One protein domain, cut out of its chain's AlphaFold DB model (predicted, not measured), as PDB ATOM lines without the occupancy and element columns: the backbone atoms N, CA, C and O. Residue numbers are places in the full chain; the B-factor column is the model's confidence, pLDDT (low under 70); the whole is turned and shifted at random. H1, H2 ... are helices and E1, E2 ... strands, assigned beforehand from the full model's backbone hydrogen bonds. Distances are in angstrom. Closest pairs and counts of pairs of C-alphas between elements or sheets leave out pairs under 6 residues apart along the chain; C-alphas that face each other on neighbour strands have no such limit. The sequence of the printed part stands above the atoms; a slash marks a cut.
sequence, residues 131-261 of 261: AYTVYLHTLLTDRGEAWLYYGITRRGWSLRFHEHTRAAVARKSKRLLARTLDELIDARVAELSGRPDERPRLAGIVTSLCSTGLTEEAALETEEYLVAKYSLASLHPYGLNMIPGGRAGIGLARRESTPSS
ATOM      1  N   ALA A 131     209.440 119.189  58.968       93.75
ATOM      2  CA  ALA A 131     208.754 118.705  57.782       93.75
ATOM      3  C   ALA A 131     209.423 119.182  56.485       93.75
ATOM      4  O   ALA A 131     210.143 120.183  56.439       93.75
ATOM      5  N   TYR A 132     209.157 118.463  55.398       95.69
ATOM      6  CA  TYR A 132     209.657 118.791  54.072       95.69
ATOM      7  C   TYR A 132     208.673 119.663  53.289       95.69
ATOM      8  O   TYR A 132     207.449 119.584  53.432       95.69
ATOM      9  N   THR A 133     209.244 120.498  52.427       95.44
ATOM     10  CA  THR A 133     208.550 121.310  51.431       95.44
ATOM     11  C   THR A 133     209.081 120.966  50.050       95.44
ATOM     12  O   THR A 133     210.296 120.964  49.848       95.44
ATOM     13  N   VAL A 134     208.172 120.726  49.107       97.06
ATOM     14  CA  VAL A 134     208.467 120.656  47.673       97.06
ATOM     15  C   VAL A 134     208.164 122.024  47.079       97.06
ATOM     16  O   VAL A 134     207.064 122.551  47.263       97.06
ATOM     17  N   TYR A 135     209.130 122.600  46.377       97.06
ATOM     18  CA  TYR A 135     209.011 123.909  45.745       97.06
ATOM     19  C   TYR A 135     209.311 123.834  44.251       97.06
ATOM     20  O   TYR A 135     210.015 122.940  43.785       97.06
ATOM     21  N   LEU A 136     208.786 124.814  43.528       97.75
ATOM     22  CA  LEU A 136     209.081 125.127  42.140       97.75
ATOM     23  C   LEU A 136     209.653 126.541  42.085       97.75
ATOM     24  O   LEU A 136     209.019 127.467  42.585       97.75
ATOM     25  N   HIS A 137     210.804 126.717  41.450       97.69
ATOM     26  CA  HIS A 137     211.261 128.014  40.965       97.69
ATOM     27  C   HIS A 137     211.002 128.099  39.462       97.69
ATOM     28  O   HIS A 137     211.449 127.241  38.700       97.69
ATOM     29  N   THR A 138     210.302 129.147  39.051       98.19
ATOM     30  CA  THR A 138     210.036 129.481  37.656       98.19
ATOM     31  C   THR A 138     210.740 130.783  37.311       98.19
ATOM     32  O   THR A 138     210.473 131.813  37.935       98.19
ATOM     33  N   LEU A 139     211.621 130.737  36.312       98.12
ATOM     34  CA  LEU A 139     212.245 131.924  35.728       98.12
ATOM     35  C   LEU A 139     211.476 132.285  34.457       98.12
ATOM     36  O   LEU A 139     211.450 131.500  33.508       98.12
ATOM     37  N   LEU A 140     210.816 133.439  34.469       98.38
ATOM     38  CA  LEU A 140     210.044 133.940  33.337       98.38
ATOM     39  C   LEU A 140     210.933 134.815  32.462       98.38
ATOM     40  O   LEU A 140     211.691 135.630  32.996       98.38
ATOM     41  N   THR A 141     210.816 134.677  31.143       98.31
ATOM     42  CA  THR A 141     211.538 135.520  30.183       98.31
ATOM     43  C   THR A 141     210.626 136.531  29.499       98.31
ATOM     44  O   THR A 141     209.407 136.361  29.428       98.31
ATOM     45  N   ASP A 142     211.226 137.588  28.962       97.06
ATOM     46  CA  ASP A 142     210.574 138.599  28.118       97.06
ATOM     47  C   ASP A 142     209.995 138.027  26.809       97.06
ATOM     48  O   ASP A 142     209.157 138.652  26.164       97.06
ATOM     49  N   ARG A 143     210.390 136.803  26.449       96.44
ATOM     50  CA  ARG A 143     209.876 136.041  25.300       96.44
ATOM     51  C   ARG A 143     208.685 135.145  25.634       96.44
ATOM     52  O   ARG A 143     208.193 134.439  24.759       96.44
ATOM     53  N   GLY A 144     208.221 135.158  26.884       95.19
ATOM     54  CA  GLY A 144     207.112 134.322  27.348       95.19
ATOM     55  C   GLY A 144     207.509 132.887  27.705       95.19
ATOM     56  O   GLY A 144     206.632 132.041  27.872       95.19
ATOM     57  N   GLU A 145     208.805 132.598  27.840       96.81
ATOM     58  CA  GLU A 145     209.291 131.280  28.255       96.81
ATOM     59  C   GLU A 145     209.271 131.153  29.783       96.81
ATOM     60  O   GLU A 145     209.434 132.136  30.510       96.81
ATOM     61  N   ALA A 146     209.101 129.925  30.273       97.62
ATOM     62  CA  ALA A 146     209.064 129.617  31.697       97.62
ATOM     63  C   ALA A 146     210.010 128.454  32.009       97.62
ATOM     64  O   ALA A 146     209.678 127.291  31.779       97.62
ATOM     65  N   TRP A 147     211.182 128.770  32.558       98.19
ATOM     66  CA  TRP A 147     212.177 127.774  32.951       98.19
ATOM     67  C   TRP A 147     211.872 127.225  34.338       98.19
ATOM     68  O   TRP A 147     211.708 127.996  35.283       98.19
ATOM     69  N   LEU A 148     211.793 125.902  34.467       98.25
ATOM     70  CA  LEU A 148     211.223 125.231  35.636       98.25
ATOM     71  C   LEU A 148     212.277 124.437  36.401       98.25
ATOM     72  O   LEU A 148     212.956 123.585  35.832       98.25
ATOM     73  N   TYR A 149     212.360 124.655  37.711       98.06
ATOM     74  CA  TYR A 149     213.172 123.853  38.625       98.06
ATOM     75  C   TYR A 149     212.355 123.414  39.837       98.06
ATOM     76  O   TYR A 149     211.911 124.261  40.610       98.06
ATOM     77  N   TYR A 150     212.222 122.106  40.046       97.94
ATOM     78  CA  TYR A 150     211.661 121.559  41.280       97.94
ATOM     79  C   TYR A 150     212.767 121.160  42.250       97.94
ATOM     80  O   TYR A 150     213.848 120.727  41.845       97.94
ATOM     81  N   GLY A 151     212.477 121.265  43.540       96.44
ATOM     82  CA  GLY A 151     213.350 120.747  44.581       96.44
ATOM     83  C   GLY A 151     212.615 120.507  45.889       96.44
ATOM     84  O   GLY A 151     211.496 120.984  46.094       96.44
ATOM     85  N   ILE A 152     213.280 119.808  46.806       96.25
ATOM     86  CA  ILE A 152     212.807 119.617  48.182       96.25
ATOM     87  C   ILE A 152     213.719 120.273  49.217       96.25
ATOM     88  O   ILE A 152     214.907 120.514  48.986       96.25
ATOM     89  N   THR A 153     213.160 120.599  50.381       94.38
ATOM     90  CA  THR A 153     213.915 121.152  51.512       94.38
ATOM     91  C   THR A 153     213.212 120.929  52.842       94.38
ATOM     92  O   THR A 153     211.990 120.989  52.922       94.38
ATOM     93  N   ARG A 154     214.010 120.752  53.898       93.31
ATOM     94  CA  ARG A 154     213.586 120.798  55.309       93.31
ATOM     95  C   ARG A 154     214.036 122.086  56.019       93.31
ATOM     96  O   ARG A 154     213.653 122.344  57.149       93.31
ATOM     97  N   ARG A 155     214.887 122.893  55.369       86.06
ATOM     98  CA  ARG A 155     215.555 124.077  55.957       86.06
ATOM     99  C   ARG A 155     214.863 125.407  55.634       86.06
ATOM    100  O   ARG A 155     215.377 126.455  56.001       86.06
ATOM    101  N   GLY A 156     213.761 125.366  54.888       87.75
ATOM    102  CA  GLY A 156     213.139 126.543  54.279       87.75
ATOM    103  C   GLY A 156     213.517 126.703  52.805       87.75
ATOM    104  O   GLY A 156     214.620 126.355  52.370       87.75
ATOM    105  N   TRP A 157     212.560 127.178  52.010       91.62
ATOM    106  CA  TRP A 157     212.694 127.320  50.557       91.62
ATOM    107  C   TRP A 157     213.504 128.564  50.172       91.62
ATOM    108  O   TRP A 157     214.276 128.522  49.220       91.62
ATOM    109  N   SER A 158     213.385 129.654  50.932       90.75
ATOM    110  CA  SER A 158     214.066 130.923  50.655       90.75
ATOM    111  C   SER A 158     215.578 130.792  50.804       90.75
ATOM    112  O   SER A 158     216.326 131.289  49.968       90.75
ATOM    113  N   LEU A 159     216.041 130.031  51.803       89.56
ATOM    114  CA  LEU A 159     217.451 129.686  51.966       89.56
ATOM    115  C   LEU A 159     217.975 128.897  50.758       89.56
ATOM    116  O   LEU A 159     219.068 129.173  50.268       89.56
ATOM    117  N   ARG A 160     217.194 127.938  50.244       90.50
ATOM    118  CA  ARG A 160     217.556 127.177  49.037       90.50
ATOM    119  C   ARG A 160     217.620 128.067  47.810       90.50
ATOM    120  O   ARG A 160     218.590 127.993  47.061       90.50
ATOM    121  N   PHE A 161     216.636 128.940  47.639       90.62
ATOM    122  CA  PHE A 161     216.654 129.920  46.566       90.62
ATOM    123  C   PHE A 161     217.888 130.827  46.666       90.62
ATOM    124  O   PHE A 161     218.607 131.003  45.684       90.62
ATOM    125  N   HIS A 162     218.219 131.311  47.866       89.69
ATOM    126  CA  HIS A 162     219.421 132.104  48.102       89.69
ATOM    127  C   HIS A 162     220.704 131.336  47.742       89.69
ATOM    128  O   HIS A 162     221.574 131.880  47.066       89.69
ATOM    129  N   GLU A 163     220.813 130.051  48.097       90.12
ATOM    130  CA  GLU A 163     221.935 129.198  47.678       90.12
ATOM    131  C   GLU A 163     222.061 129.122  46.143       90.12
ATOM    132  O   GLU A 163     223.181 129.169  45.628       90.12
ATOM    133  N   HIS A 164     220.941 129.041  45.414       89.62
ATOM    134  CA  HIS A 164     220.928 129.060  43.947       89.62
ATOM    135  C   HIS A 164     221.350 130.416  43.377       89.62
ATOM    136  O   HIS A 164     222.214 130.450  42.504       89.62
ATOM    137  N   THR A 165     220.805 131.520  43.895       87.88
ATOM    138  CA  THR A 165     221.171 132.877  43.445       87.88
ATOM    139  C   THR A 165     222.647 133.186  43.700       87.88
ATOM    140  O   THR A 165     223.350 133.644  42.806       87.88
ATOM    141  N   ARG A 166     223.176 132.826  44.875       88.25
ATOM    142  CA  ARG A 166     224.600 132.974  45.187       88.25
ATOM    143  C   ARG A 166     225.474 132.132  44.259       88.25
ATOM    144  O   ARG A 166     226.541 132.580  43.859       88.25
ATOM    145  N   ALA A 167     225.034 130.920  43.918       85.12
ATOM    146  CA  ALA A 167     225.746 130.067  42.972       85.12
ATOM    147  C   ALA A 167     225.689 130.590  41.529       85.12
ATOM    148  O   ALA A 167     226.596 130.276  40.769       85.12
ATOM    149  N   ALA A 168     224.651 131.343  41.153       85.56
ATOM    150  CA  ALA A 168     224.563 132.003  39.851       85.56
ATOM    151  C   ALA A 168     225.617 133.112  39.736       85.56
ATOM    152  O   ALA A 168     226.405 133.116  38.802       85.56
ATOM    153  N   VAL A 169     225.724 133.963  40.761       80.44
ATOM    154  CA  VAL A 169     226.708 135.063  40.800       80.44
ATOM    155  C   VAL A 169     228.149 134.553  40.996       80.44
ATOM    156  O   VAL A 169     229.124 135.212  40.628       80.44
ATOM    157  N   ALA A 170     228.322 133.367  41.584       77.25
ATOM    158  CA  ALA A 170     229.629 132.735  41.720       77.25
ATOM    159  C   ALA A 170     230.105 132.160  40.373       77.25
ATOM    160  O   ALA A 170     229.455 131.304  39.772       77.25
ATOM    161  N   ARG A 171     231.291 132.580  39.912       64.69
ATOM    162  CA  ARG A 171     231.846 132.156  38.614       64.69
ATOM    163  C   ARG A 171     231.873 130.623  38.469       64.69
ATOM    164  O   ARG A 171     232.466 129.929  39.293       64.69
ATOM    165  N   LYS A 172     231.348 130.133  37.335       71.88
ATOM    166  CA  LYS A 172     231.450 128.745  36.825       71.88
ATOM    167  C   LYS A 172     230.630 127.679  37.573       71.88
ATOM    168  O   LYS A 172     231.099 126.550  37.746       71.88
ATOM    169  N   SER A 173     229.390 127.974  37.966       83.69
ATOM    170  CA  SER A 173     228.482 126.912  38.423       83.69
ATOM    171  C   SER A 173     228.242 125.870  37.322       83.69
ATOM    172  O   SER A 173     227.912 126.206  36.190       83.69
ATOM    173  N   LYS A 174     228.370 124.582  37.658       86.75
ATOM    174  CA  LYS A 174     228.005 123.473  36.755       86.75
ATOM    175  C   LYS A 174     226.499 123.171  36.760       86.75
ATOM    176  O   LYS A 174     226.045 122.352  35.971       86.75
ATOM    177  N   ARG A 175     225.728 123.791  37.663       90.56
ATOM    178  CA  ARG A 175     224.294 123.517  37.842       90.56
ATOM    179  C   ARG A 175     223.462 124.326  36.851       90.56
ATOM    180  O   ARG A 175     223.593 125.546  36.807       90.56
ATOM    181  N   LEU A 176     222.560 123.656  36.133       93.56
ATOM    182  CA  LEU A 176     221.760 124.259  35.066       93.56
ATOM    183  C   LEU A 176     220.902 125.442  35.543       93.56
ATOM    184  O   LEU A 176     220.977 126.502  34.930       93.56
ATOM    185  N   LEU A 177     220.191 125.313  36.673       94.75
ATOM    186  CA  LEU A 177     219.430 126.428  37.262       94.75
ATOM    187  C   LEU A 177     220.308 127.664  37.519       94.75
ATOM    188  O   LEU A 177     219.917 128.771  37.176       94.75
ATOM    189  N   ALA A 178     221.491 127.486  38.109       93.75
ATOM    190  CA  ALA A 178     222.359 128.610  38.458       93.75
ATOM    191  C   ALA A 178     222.919 129.314  37.212       93.75
ATOM    192  O   ALA A 178     222.925 130.535  37.177       93.75
ATOM    193  N   ARG A 179     223.339 128.557  36.187       94.38
ATOM    194  CA  ARG A 179     223.806 129.138  34.915       94.38
ATOM    195  C   ARG A 179     222.696 129.888  34.188       94.38
ATOM    196  O   ARG A 179     222.897 131.017  33.782       94.38
ATOM    197  N   THR A 180     221.518 129.271  34.087       95.81
ATOM    198  CA  THR A 180     220.367 129.888  33.412       95.81
ATOM    199  C   THR A 180     219.968 131.178  34.122       95.81
ATOM    200  O   THR A 180     219.732 132.194  33.482       95.81
ATOM    201  N   LEU A 181     219.940 131.169  35.458       95.56
ATOM    202  CA  LEU A 181     219.654 132.368  36.237       95.56
ATOM    203  C   LEU A 181     220.707 133.468  36.022       95.56
ATOM    204  O   LEU A 181     220.324 134.621  35.865       95.56
ATOM    205  N   ASP A 182     221.997 133.123  36.002       94.94
ATOM    206  CA  ASP A 182     223.092 134.067  35.727       94.94
ATOM    207  C   ASP A 182     222.948 134.707  34.338       94.94
ATOM    208  O   ASP A 182     222.932 135.928  34.216       94.94
ATOM    209  N   GLU A 183     222.730 133.893  33.302       95.38
ATOM    210  CA  GLU A 183     222.558 134.352  31.918       95.38
ATOM    211  C   GLU A 183     221.356 135.295  31.758       95.38
ATOM    212  O   GLU A 183     221.482 136.357  31.144       95.38
ATOM    213  N   LEU A 184     220.205 134.943  32.346       96.69
ATOM    214  CA  LEU A 184     218.998 135.774  32.300       96.69
ATOM    215  C   LEU A 184     219.166 137.089  33.083       96.69
ATOM    216  O   LEU A 184     218.630 138.120  32.668       96.69
ATOM    217  N   ILE A 185     219.891 137.064  34.210       95.50
ATOM    218  CA  ILE A 185     220.211 138.263  34.999       95.50
ATOM    219  C   ILE A 185     221.169 139.171  34.227       95.50
ATOM    220  O   ILE A 185     220.906 140.368  34.136       95.50
ATOM    221  N   ASP A 186     222.246 138.636  33.651       95.38
ATOM    222  CA  ASP A 186     223.221 139.419  32.881       95.38
ATOM    223  C   ASP A 186     222.567 140.096  31.666       95.38
ATOM    224  O   ASP A 186     222.797 141.283  31.422       95.38
ATOM    225  N   ALA A 187     221.677 139.390  30.960       96.75
ATOM    226  CA  ALA A 187     220.901 139.960  29.859       96.75
ATOM    227  C   ALA A 187     219.949 141.082  30.331       96.75
ATOM    228  O   ALA A 187     219.860 142.132  29.690       96.75
ATOM    229  N   ARG A 188     219.284 140.918  31.486       96.94
ATOM    230  CA  ARG A 188     218.439 141.973  32.084       96.94
ATOM    231  C   ARG A 188     219.262 143.188  32.527       96.94
ATOM    232  O   ARG A 188     218.852 144.322  32.306       96.94
ATOM    233  N   VAL A 189     220.443 142.982  33.108       95.75
ATOM    234  CA  VAL A 189     221.355 144.076  33.490       95.75
ATOM    235  C   VAL A 189     221.866 144.824  32.260       95.75
ATOM    236  O   VAL A 189     221.969 146.053  32.295       95.75
ATOM    237  N   ALA A 190     222.163 144.110  31.167       96.56
ATOM    238  CA  ALA A 190     222.550 144.721  29.900       96.56
ATOM    239  C   ALA A 190     221.468 145.691  29.405       96.56
ATOM    240  O   ALA A 190     221.774 146.851  29.134       96.56
ATOM    241  N   GLU A 191     220.213 145.242  29.385       96.12
ATOM    242  CA  GLU A 191     219.056 146.058  29.013       96.12
ATOM    243  C   GLU A 191     218.907 147.299  29.898       96.12
ATOM    244  O   GLU A 191     218.828 148.410  29.375       96.12
ATOM    245  N   LEU A 192     218.927 147.136  31.225       96.12
ATOM    246  CA  LEU A 192     218.802 148.257  32.167       96.12
ATOM    247  C   LEU A 192     219.938 149.281  32.022       96.12
ATOM    248  O   LEU A 192     219.757 150.460  32.316       96.12
ATOM    249  N   SER A 193     221.102 148.837  31.545       96.19
ATOM    250  CA  SER A 193     222.270 149.688  31.293       96.19
ATOM    251  C   SER A 193     222.306 150.264  29.869       96.19
ATOM    252  O   SER A 193     223.270 150.942  29.516       96.19
ATOM    253  N   GLY A 194     221.311 149.970  29.023       95.50
ATOM    254  CA  GLY A 194     221.264 150.395  27.619       95.50
ATOM    255  C   GLY A 194     222.242 149.663  26.689       95.50
ATOM    256  O   GLY A 194     222.468 150.107  25.563       95.50
ATOM    257  N   ARG A 195     222.839 148.550  27.133       96.69
ATOM    258  CA  ARG A 195     223.732 147.715  26.318       96.69
ATOM    259  C   ARG A 195     222.895 146.805  25.404       96.69
ATOM    260  O   ARG A 195     222.032 146.093  25.918       96.69
ATOM    261  N   PRO A 196     223.161 146.763  24.084       93.88
ATOM    262  CA  PRO A 196     222.496 145.822  23.186       93.88
ATOM    263  C   PRO A 196     222.744 144.371  23.610       93.88
ATOM    264  O   PRO A 196     223.893 143.960  23.777       93.88
ATOM    265  N   ASP A 197     221.666 143.605  23.768       95.75
ATOM    266  CA  ASP A 197     221.702 142.179  24.086       95.75
ATOM    267  C   ASP A 197     220.469 141.478  23.499       95.75
ATOM    268  O   ASP A 197     219.324 141.871  23.754       95.75
ATOM    269  N   GLU A 198     220.708 140.455  22.681       95.50
ATOM    270  CA  GLU A 198     219.666 139.683  22.001       95.50
ATOM    271  C   GLU A 198     219.290 138.398  22.747       95.50
ATOM    272  O   GLU A 198     218.462 137.632  22.258       95.50
ATOM    273  N   ARG A 199     219.883 138.101  23.906       96.88
ATOM    274  CA  ARG A 199     219.503 136.919  24.693       96.88
ATOM    275  C   ARG A 199     218.147 137.139  25.381       96.88
ATOM    276  O   ARG A 199     217.771 138.289  25.619       96.88
ATOM    277  N   PRO A 200     217.401 136.065  25.712       97.12
ATOM    278  CA  PRO A 200     216.240 136.169  26.592       97.12
ATOM    279  C   PRO A 200     216.635 136.810  27.924       97.12
ATOM    280  O   PRO A 200     217.703 136.521  28.469       97.12
ATOM    281  N   ARG A 201     215.768 137.669  28.453       97.06
ATOM    282  CA  ARG A 201     216.034 138.448  29.669       97.06
ATOM    283  C   ARG A 201     215.118 137.976  30.772       97.06
ATOM    284  O   ARG A 201     213.982 137.583  30.511       97.06
ATOM    285  N   LEU A 202     215.586 138.041  32.014       97.88
ATOM    286  CA  LEU A 202     214.708 137.782  33.145       97.88
ATOM    287  C   LEU A 202     213.576 138.822  33.172       97.88
ATOM    288  O   LEU A 202     213.842 140.014  33.277       97.88
ATOM    289  N   ALA A 203     212.328 138.360  33.128       97.75
ATOM    290  CA  ALA A 203     211.124 139.189  33.221       97.75
ATOM    291  C   ALA A 203     210.337 138.956  34.519       97.75
ATOM    292  O   ALA A 203     209.415 139.702  34.838       97.75
ATOM    293  N   GLY A 204     210.679 137.923  35.287       97.94
ATOM    294  CA  GLY A 204     210.064 137.669  36.581       97.94
ATOM    295  C   GLY A 204     210.509 136.357  37.202       97.94
ATOM    296  O   GLY A 204     211.042 135.472  36.532       97.94
ATOM    297  N   ILE A 205     210.267 136.230  38.502       97.25
ATOM    298  CA  ILE A 205     210.528 134.998  39.248       97.25
ATOM    299  C   ILE A 205     209.265 134.607  39.998       97.25
ATOM    300  O   ILE A 205     208.719 135.400  40.765       97.25
ATOM    301  N   VAL A 206     208.823 133.364  39.825       97.56
ATOM    302  CA  VAL A 206     207.758 132.780  40.644       97.56
ATOM    303  C   VAL A 206     208.339 131.629  41.446       97.56
ATOM    304  O   VAL A 206     208.980 130.744  40.893       97.56
ATOM    305  N   THR A 207     208.130 131.633  42.758       97.25
ATOM    306  CA  THR A 207     208.391 130.468  43.602       97.25
ATOM    307  C   THR A 207     207.083 129.922  44.138       97.25
ATOM    308  O   THR A 207     206.418 130.587  44.925       97.25
ATOM    309  N   SER A 208     206.724 128.704  43.755       96.94
ATOM    310  CA  SER A 208     205.510 128.047  44.232       96.94
ATOM    311  C   SER A 208     205.868 126.935  45.201       96.94
ATOM    312  O   SER A 208     206.648 126.046  44.874       96.94
ATOM    313  N   LEU A 209     205.295 126.960  46.402       96.12
ATOM    314  CA  LEU A 209     205.395 125.840  47.331       96.12
ATOM    315  C   LEU A 209     204.313 124.832  46.959       96.12
ATOM    316  O   LEU A 209     203.153 124.973  47.336       96.12
ATOM    317  N   CYS A 210     204.692 123.839  46.164       94.25
ATOM    318  CA  CYS A 210     203.782 122.833  45.625       94.25
ATOM    319  C   CYS A 210     203.123 122.025  46.747       94.25
ATOM    320  O   CYS A 210     201.930 121.729  46.696       94.25
ATOM    321  N   SER A 211     203.898 121.690  47.781       91.81
ATOM    322  CA  SER A 211     203.397 121.022  48.977       91.81
ATOM    323  C   SER A 211     204.303 121.286  50.175       91.81
ATOM    324  O   SER A 211     205.520 121.397  50.036       91.81
ATOM    325  N   THR A 212     203.702 121.380  51.357       92.75
ATOM    326  CA  THR A 212     204.369 121.640  52.639       92.75
ATOM    327  C   THR A 212     203.854 120.673  53.701       92.75
ATOM    328  O   THR A 212     202.727 120.169  53.593       92.75
ATOM    329  N   GLY A 213     204.653 120.465  54.751       91.75
ATOM    330  CA  GLY A 213     204.279 119.597  55.869       91.75
ATOM    331  C   GLY A 213     204.428 118.108  55.545       91.75
ATOM    332  O   GLY A 213     203.674 117.298  56.072       91.75
ATOM    333  N   LEU A 214     205.333 117.750  54.629       92.69
ATOM    334  CA  LEU A 214     205.508 116.373  54.172       92.69
ATOM    335  C   LEU A 214     206.529 115.604  55.011       92.69
ATOM    336  O   LEU A 214     207.489 116.173  55.538       92.69
ATOM    337  N   THR A 215     206.360 114.285  55.051       94.19
ATOM    338  CA  THR A 215     207.445 113.366  55.402       94.19
ATOM    339  C   THR A 215     208.508 113.371  54.301       94.19
ATOM    340  O   THR A 215     208.252 113.800  53.173       94.19
ATOM    341  N   GLU A 216     209.710 112.886  54.611       95.25
ATOM    342  CA  GLU A 216     210.783 112.772  53.616       95.25
ATOM    343  C   GLU A 216     210.370 111.897  52.431       95.25
ATOM    344  O   GLU A 216     210.542 112.292  51.283       95.25
ATOM    345  N   GLU A 217     209.768 110.741  52.709       95.44
ATOM    346  CA  GLU A 217     209.307 109.814  51.679       95.44
ATOM    347  C   GLU A 217     208.282 110.456  50.741       95.44
ATOM    348  O   GLU A 217     208.484 110.450  49.528       95.44
ATOM    349  N   ALA A 218     207.246 111.094  51.296       94.50
ATOM    350  CA  ALA A 218     206.234 111.769  50.491       94.50
ATOM    351  C   ALA A 218     206.828 112.933  49.680       94.50
ATOM    352  O   ALA A 218     206.406 113.184  48.552       94.50
ATOM    353  N   ALA A 219     207.817 113.648  50.228       96.12
ATOM    354  CA  ALA A 219     208.504 114.719  49.513       96.12
ATOM    355  C   ALA A 219     209.353 114.189  48.348       96.12
ATOM    356  O   ALA A 219     209.299 114.771  47.266       96.12
ATOM    357  N   LEU A 220     210.091 113.092  48.551       96.81
ATOM    358  CA  LEU A 220     210.886 112.444  47.504       96.81
ATOM    359  C   LEU A 220     209.995 111.923  46.373       96.81
ATOM    360  O   LEU A 220     210.291 112.181  45.213       96.81
ATOM    361  N   GLU A 221     208.898 111.239  46.701       96.44
ATOM    362  CA  GLU A 221     207.941 110.734  45.710       96.44
ATOM    363  C   GLU A 221     207.300 111.878  44.911       96.44
ATOM    364  O   GLU A 221     207.263 111.855  43.679       96.44
ATOM    365  N   THR A 222     206.854 112.926  45.611       95.38
ATOM    366  CA  THR A 222     206.242 114.102  44.981       95.38
ATOM    367  C   THR A 222     207.227 114.819  44.054       95.38
ATOM    368  O   THR A 222     206.868 115.190  42.936       95.38
ATOM    369  N   GLU A 223     208.470 115.035  44.493       97.50
ATOM    370  CA  GLU A 223     209.504 115.669  43.669       97.50
ATOM    371  C   GLU A 223     209.864 114.811  42.458       97.50
ATOM    372  O   GLU A 223     209.942 115.342  41.354       97.50
ATOM    373  N   GLU A 224     210.046 113.500  42.631       96.88
ATOM    374  CA  GLU A 224     210.374 112.581  41.538       96.88
ATOM    375  C   GLU A 224     209.334 112.651  40.419       96.88
ATOM    376  O   GLU A 224     209.692 112.849  39.253       96.88
ATOM    377  N   TYR A 225     208.050 112.598  40.787       96.50
ATOM    378  CA  TYR A 225     206.942 112.760  39.852       96.50
ATOM    379  C   TYR A 225     206.996 114.106  39.116       96.50
ATOM    380  O   TYR A 225     206.927 114.149  37.886       96.50
ATOM    381  N   LEU A 226     207.125 115.214  39.855       97.00
ATOM    382  CA  LEU A 226     207.099 116.559  39.275       97.00
ATOM    383  C   LEU A 226     208.309 116.822  38.374       97.00
ATOM    384  O   LEU A 226     208.155 117.400  37.296       97.00
ATOM    385  N   VAL A 227     209.493 116.352  38.773       97.38
ATOM    386  CA  VAL A 227     210.719 116.480  37.981       97.38
ATOM    387  C   VAL A 227     210.594 115.718  36.672       97.38
ATOM    388  O   VAL A 227     210.792 116.305  35.607       97.38
ATOM    389  N   ALA A 228     210.217 114.438  36.723       95.88
ATOM    390  CA  ALA A 228     210.060 113.624  35.520       95.88
ATOM    391  C   ALA A 228     209.014 114.222  34.566       95.88
ATOM    392  O   ALA A 228     209.225 114.289  33.352       95.88
ATOM    393  N   LYS A 229     207.899 114.707  35.119       96.31
ATOM    394  CA  LYS A 229     206.776 115.210  34.329       96.31
ATOM    395  C   LYS A 229     207.012 116.585  33.709       96.31
ATOM    396  O   LYS A 229     206.439 116.838  32.654       96.31
ATOM    397  N   TYR A 230     207.807 117.457  34.335       96.31
ATOM    398  CA  TYR A 230     207.837 118.875  33.950       96.31
ATOM    399  C   TYR A 230     209.215 119.528  33.830       96.31
ATOM    400  O   TYR A 230     209.309 120.561  33.170       96.31
ATOM    401  N   SER A 231     210.267 119.026  34.486       96.81
ATOM    402  CA  SER A 231     211.510 119.808  34.619       96.81
ATOM    403  C   SER A 231     212.814 119.055  34.396       96.81
ATOM    404  O   SER A 231     213.877 119.677  34.458       96.81
ATOM    405  N   LEU A 232     212.776 117.748  34.141       96.12
ATOM    406  CA  LEU A 232     213.974 116.998  33.785       96.12
ATOM    407  C   LEU A 232     214.502 117.487  32.428       96.12
ATOM    408  O   LEU A 232     213.836 117.329  31.409       96.12
ATOM    409  N   ALA A 233     215.701 118.064  32.417       94.75
ATOM    410  CA  ALA A 233     216.279 118.753  31.260       94.75
ATOM    411  C   ALA A 233     216.462 117.847  30.032       94.75
ATOM    412  O   ALA A 233     216.435 118.318  28.901       94.75
ATOM    413  N   SER A 234     216.632 116.537  30.237       94.50
ATOM    414  CA  SER A 234     216.704 115.566  29.137       94.50
ATOM    415  C   SER A 234     215.352 115.285  28.473       94.50
ATOM    416  O   SER A 234     215.326 114.693  27.398       94.50
ATOM    417  N   LEU A 235     214.242 115.683  29.103       94.69
ATOM    418  CA  LEU A 235     212.876 115.460  28.623       94.69
ATOM    419  C   LEU A 235     212.160 116.762  28.245       94.69
ATOM    420  O   LEU A 235     211.267 116.740  27.403       94.69
ATOM    421  N   HIS A 236     212.541 117.884  28.861       95.69
ATOM    422  CA  HIS A 236     211.840 119.161  28.737       95.69
ATOM    423  C   HIS A 236     212.817 120.279  28.363       95.69
ATOM    424  O   HIS A 236     213.775 120.501  29.106       95.69
ATOM    425  N   PRO A 237     212.568 121.039  27.279       94.62
ATOM    426  CA  PRO A 237     213.497 122.068  26.798       94.62
ATOM    427  C   PRO A 237     213.724 123.203  27.806       94.62
ATOM    428  O   PRO A 237     214.813 123.762  27.866       94.62
ATOM    429  N   TYR A 238     212.718 123.502  28.633       96.25
ATOM    430  CA  TYR A 238     212.778 124.519  29.688       96.25
ATOM    431  C   TYR A 238     212.967 123.918  31.091       96.25
ATOM    432  O   TYR A 238     212.797 124.596  32.107       96.25
ATOM    433  N   GLY A 239     213.299 122.627  31.167       96.81
ATOM    434  CA  GLY A 239     213.567 121.932  32.417       96.81
ATOM    435  C   GLY A 239     214.967 122.225  32.951       96.81
ATOM    436  O   GLY A 239     215.954 122.141  32.226       96.81
ATOM    437  N   LEU A 240     215.068 122.550  34.242       96.94
ATOM    438  CA  LEU A 240     216.332 122.895  34.900       96.94
ATOM    439  C   LEU A 240     216.856 121.806  35.851       96.94
ATOM    440  O   LEU A 240     217.960 121.941  36.393       96.94
ATOM    441  N   ASN A 241     216.100 120.728  36.076       97.25
ATOM    442  CA  ASN A 241     216.573 119.574  36.838       97.25
ATOM    443  C   ASN A 241     217.463 118.709  35.938       97.25
ATOM    444  O   ASN A 241     217.024 118.211  34.910       97.25
ATOM    445  N   MET A 242     218.729 118.528  36.319       94.00
ATOM    446  CA  MET A 242     219.701 117.761  35.519       94.00
ATOM    447  C   MET A 242     219.632 116.251  35.754       94.00
ATOM    448  O   MET A 242     220.137 115.479  34.948       94.00
ATOM    449  N   ILE A 243     219.037 115.844  36.873       92.81
ATOM    450  CA  ILE A 243     218.869 114.452  37.277       92.81
ATOM    451  C   ILE A 243     217.404 114.226  37.664       92.81
ATOM    452  O   ILE A 243     216.723 115.203  38.005       92.81
ATOM    453  N   PRO A 244     216.915 112.973  37.636       92.94
ATOM    454  CA  PRO A 244     215.611 112.635  38.197       92.94
ATOM    455  C   PRO A 244     215.483 113.104  39.653       92.94
ATOM    456  O   PRO A 244     216.486 113.226  40.357       92.94
ATOM    457  N   GLY A 245     214.257 113.362  40.107       90.06
ATOM    458  CA  GLY A 245     214.001 113.659  41.517       90.06
ATOM    459  C   GLY A 245     214.079 112.410  42.399       90.06
ATOM    460  O   GLY A 245     214.348 111.303  41.925       90.06
ATOM    461  N   GLY A 246     213.839 112.602  43.690       91.06
ATOM    462  CA  GLY A 246     213.575 111.538  44.649       91.06
ATOM    463  C   GLY A 246     214.654 110.461  44.748       91.06
ATOM    464  O   GLY A 246     215.862 110.726  44.780       91.06
ATOM    465  N   ARG A 247     214.203 109.208  44.841       89.62
ATOM    466  CA  ARG A 247     215.078 108.043  45.038       89.62
ATOM    467  C   ARG A 247     215.898 107.771  43.780       89.62
ATOM    468  O   ARG A 247     217.069 107.397  43.898       89.62
ATOM    469  N   ALA A 248     215.320 108.002  42.600       82.62
ATOM    470  CA  ALA A 248     216.014 107.850  41.325       82.62
ATOM    471  C   ALA A 248     217.232 108.787  41.223       82.62
ATOM    472  O   ALA A 248     218.334 108.345  40.882       82.62
ATOM    473  N   GLY A 249     217.067 110.057  41.608       81.56
ATOM    474  CA  GLY A 249     218.153 111.037  41.655       81.56
ATOM    475  C   GLY A 249     219.254 110.677  42.650       81.56
ATOM    476  O   GLY A 249     220.439 110.710  42.310       81.56
ATOM    477  N   ILE A 250     218.875 110.272  43.869       83.88
ATOM    478  CA  ILE A 250     219.828 109.840  44.908       83.88
ATOM    479  C   ILE A 250     220.644 108.634  44.428       83.88
ATOM    480  O   ILE A 250     221.859 108.584  44.636       83.88
ATOM    481  N   GLY A 251     219.994 107.666  43.777       79.50
ATOM    482  CA  GLY A 251     220.656 106.492  43.215       79.50
ATOM    483  C   GLY A 251     221.693 106.857  42.152       79.50
ATOM    484  O   GLY A 251     222.813 106.346  42.197       79.50
ATOM    485  N   LEU A 252     221.350 107.767  41.236       80.25
ATOM    486  CA  LEU A 252     222.256 108.230  40.182       80.25
ATOM    487  C   LEU A 252     223.468 108.976  40.758       80.25
ATOM    488  O   LEU A 252     224.603 108.623  40.451       80.25
ATOM    489  N   ALA A 253     223.237 109.929  41.664       78.81
ATOM    490  CA  ALA A 253     224.307 110.708  42.287       78.81
ATOM    491  C   ALA A 253     225.305 109.823  43.056       78.81
ATOM    492  O   ALA A 253     226.512 110.063  43.016       78.81
ATOM    493  N   ARG A 254     224.821 108.762  43.720       78.81
ATOM    494  CA  ARG A 254     225.684 107.779  44.393       78.81
ATOM    495  C   ARG A 254     226.561 107.010  43.404       78.81
ATOM    496  O   ARG A 254     227.755 106.851  43.659       78.81
ATOM    497  N   ARG A 255     226.002 106.574  42.270       74.56
ATOM    498  CA  ARG A 255     226.758 105.865  41.222       74.56
ATOM    499  C   ARG A 255     227.852 106.744  40.621       74.56
ATOM    500  O   ARG A 255     228.971 106.278  40.482       74.56
ATOM    501  N   GLU A 256     227.560 108.014  40.355       73.25
ATOM    502  CA  GLU A 256     228.543 108.971  39.821       73.25
ATOM    503  C   GLU A 256     229.644 109.344  40.830       73.25
ATOM    504  O   GLU A 256     230.737 109.739  40.437       73.25
ATOM    505  N   SER A 257     229.380 109.202  42.135       65.44
ATOM    506  CA  SER A 257     230.364 109.445  43.200       65.44
ATOM    507  C   SER A 257     231.267 108.247  43.527       65.44
ATOM    508  O   SER A 257     232.202 108.391  44.312       65.44
ATOM    509  N   THR A 258     231.003 107.074  42.942       50.62
ATOM    510  CA  THR A 258     231.832 105.875  43.128       50.62
ATOM    511  C   THR A 258     232.778 105.765  41.928       50.62
ATOM    512  O   THR A 258     232.282 105.604  40.812       50.62
ATOM    513  N   PRO A 259     234.111 105.878  42.085       47.25
ATOM    514  CA  PRO A 259     235.016 105.724  40.953       47.25
ATOM    515  C   PRO A 259     234.888 104.300  40.413       47.25
ATOM    516  O   PRO A 259     234.925 103.345  41.187       47.25
ATOM    517  N   SER A 260     234.737 104.159  39.098       49.34
ATOM    518  CA  SER A 260     234.923 102.880  38.417       49.34
ATOM    519  C   SER A 260     236.341 102.383  38.710       49.34
ATOM    520  O   SER A 260     237.306 102.999  38.255       49.34
ATOM    521  N   SER A 261     236.433 101.338  39.533       43.81
ATOM    522  CA  SER A 261     237.650 100.582  39.844       43.81
ATOM    523  C   SER A 261     238.157  99.813  38.637       43.81
ATOM    524  O   SER A 261     237.288  99.185  37.986       43.81
TER     525      SER A 261
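AT A GLANCE: This is residues 131 to 261 of the 261 residues of an uncharacterized protein of Brevundimonas sp. Bb-A (UniProt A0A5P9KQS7). A twisted sheet of three long strands forms the middle of this domain, with H3 packed along one of its faces and H1 and H2 slanting over the other. H4 is off the sheet, turning away from H3 about perpendicular to it, and residues 254 to 261 stick out as a free tail. The printed part has 131 residues, with four named helices and three named strands that follow each other along the chain as E1, E2, H1, H2, E3, H3, H4, and the sheet order is E2, E1, E3, antiparallel throughout. The class is mixed, helices and strands; the whole is compact, with a radius of gyration of the C-alphas of 15.8 A and spans of 48 by 41 by 26 A.

HOW THE PARTS SIT: Start at the inner strand E1, residues 132 to 141. It forms a hairpin with edge strand E2, residues 146 to 153, where N 137 and O 149 are within hydrogen-bond range at 2.8 A. Beside E1 is the other edge strand, E3, residues 202 to 214; look for N 136 and O 208, 2.8 A apart. H3, residues 216 to 231, is on the sheet at a height of 8.4 A, along the strands over E2 and E1; its closest C-alphas to E2 are those of Leu 148 and Ser 231, 5.5 A. H1, residues 157 to 169, and H2, residues 176 to 192, are on the opposite face, slantwise to the strands, at heights of 10.2 A and 9.2 A. E2, H1, H2 and E3 make a split strand-helix-strand unit, two strands running the same way with E1 between them, and its crossover is right-handed. H1 touches H2 with residues 164 to 169 alone, closest at the C-alphas of Ala 168 and Ala 178, 4.3 A, at a steep tilt of 68 degrees, only just short of perpendicular. H4, residues 246 to 256, touches H3 about perpendicular at 81 degrees; the closest C-alphas are those of Leu 220 and Gly 246, 4.0 A. In H1, H2, H3 and H4 every O i to N i+4 pair is within hydrogen-bond range.

IN THESE COORDINATES: Find C-alpha 132 at (209.657, 118.791, 54.072); E1 runs 29.2 A from there. E2 measures 22.1 A and E3 31.4 A. H2 runs 24.4 A from C-alpha 176 at (221.760, 124.259, 35.066), H3 20.3 A, H1 18.7 A. H4 runs 15.9 A to C-alpha 256 at (228.543, 108.971, 39.821).

THE WHOLE: The two C-alphas farthest apart are those of Gly 194 and Ser 261, at 53.8 A. The printed part has no cut, and its long link is H3 to H4, residues 232 to 245. The mean pLDDT of the printed part is 91.3; look for values under 70 at residue 171 and residues 257 to 261.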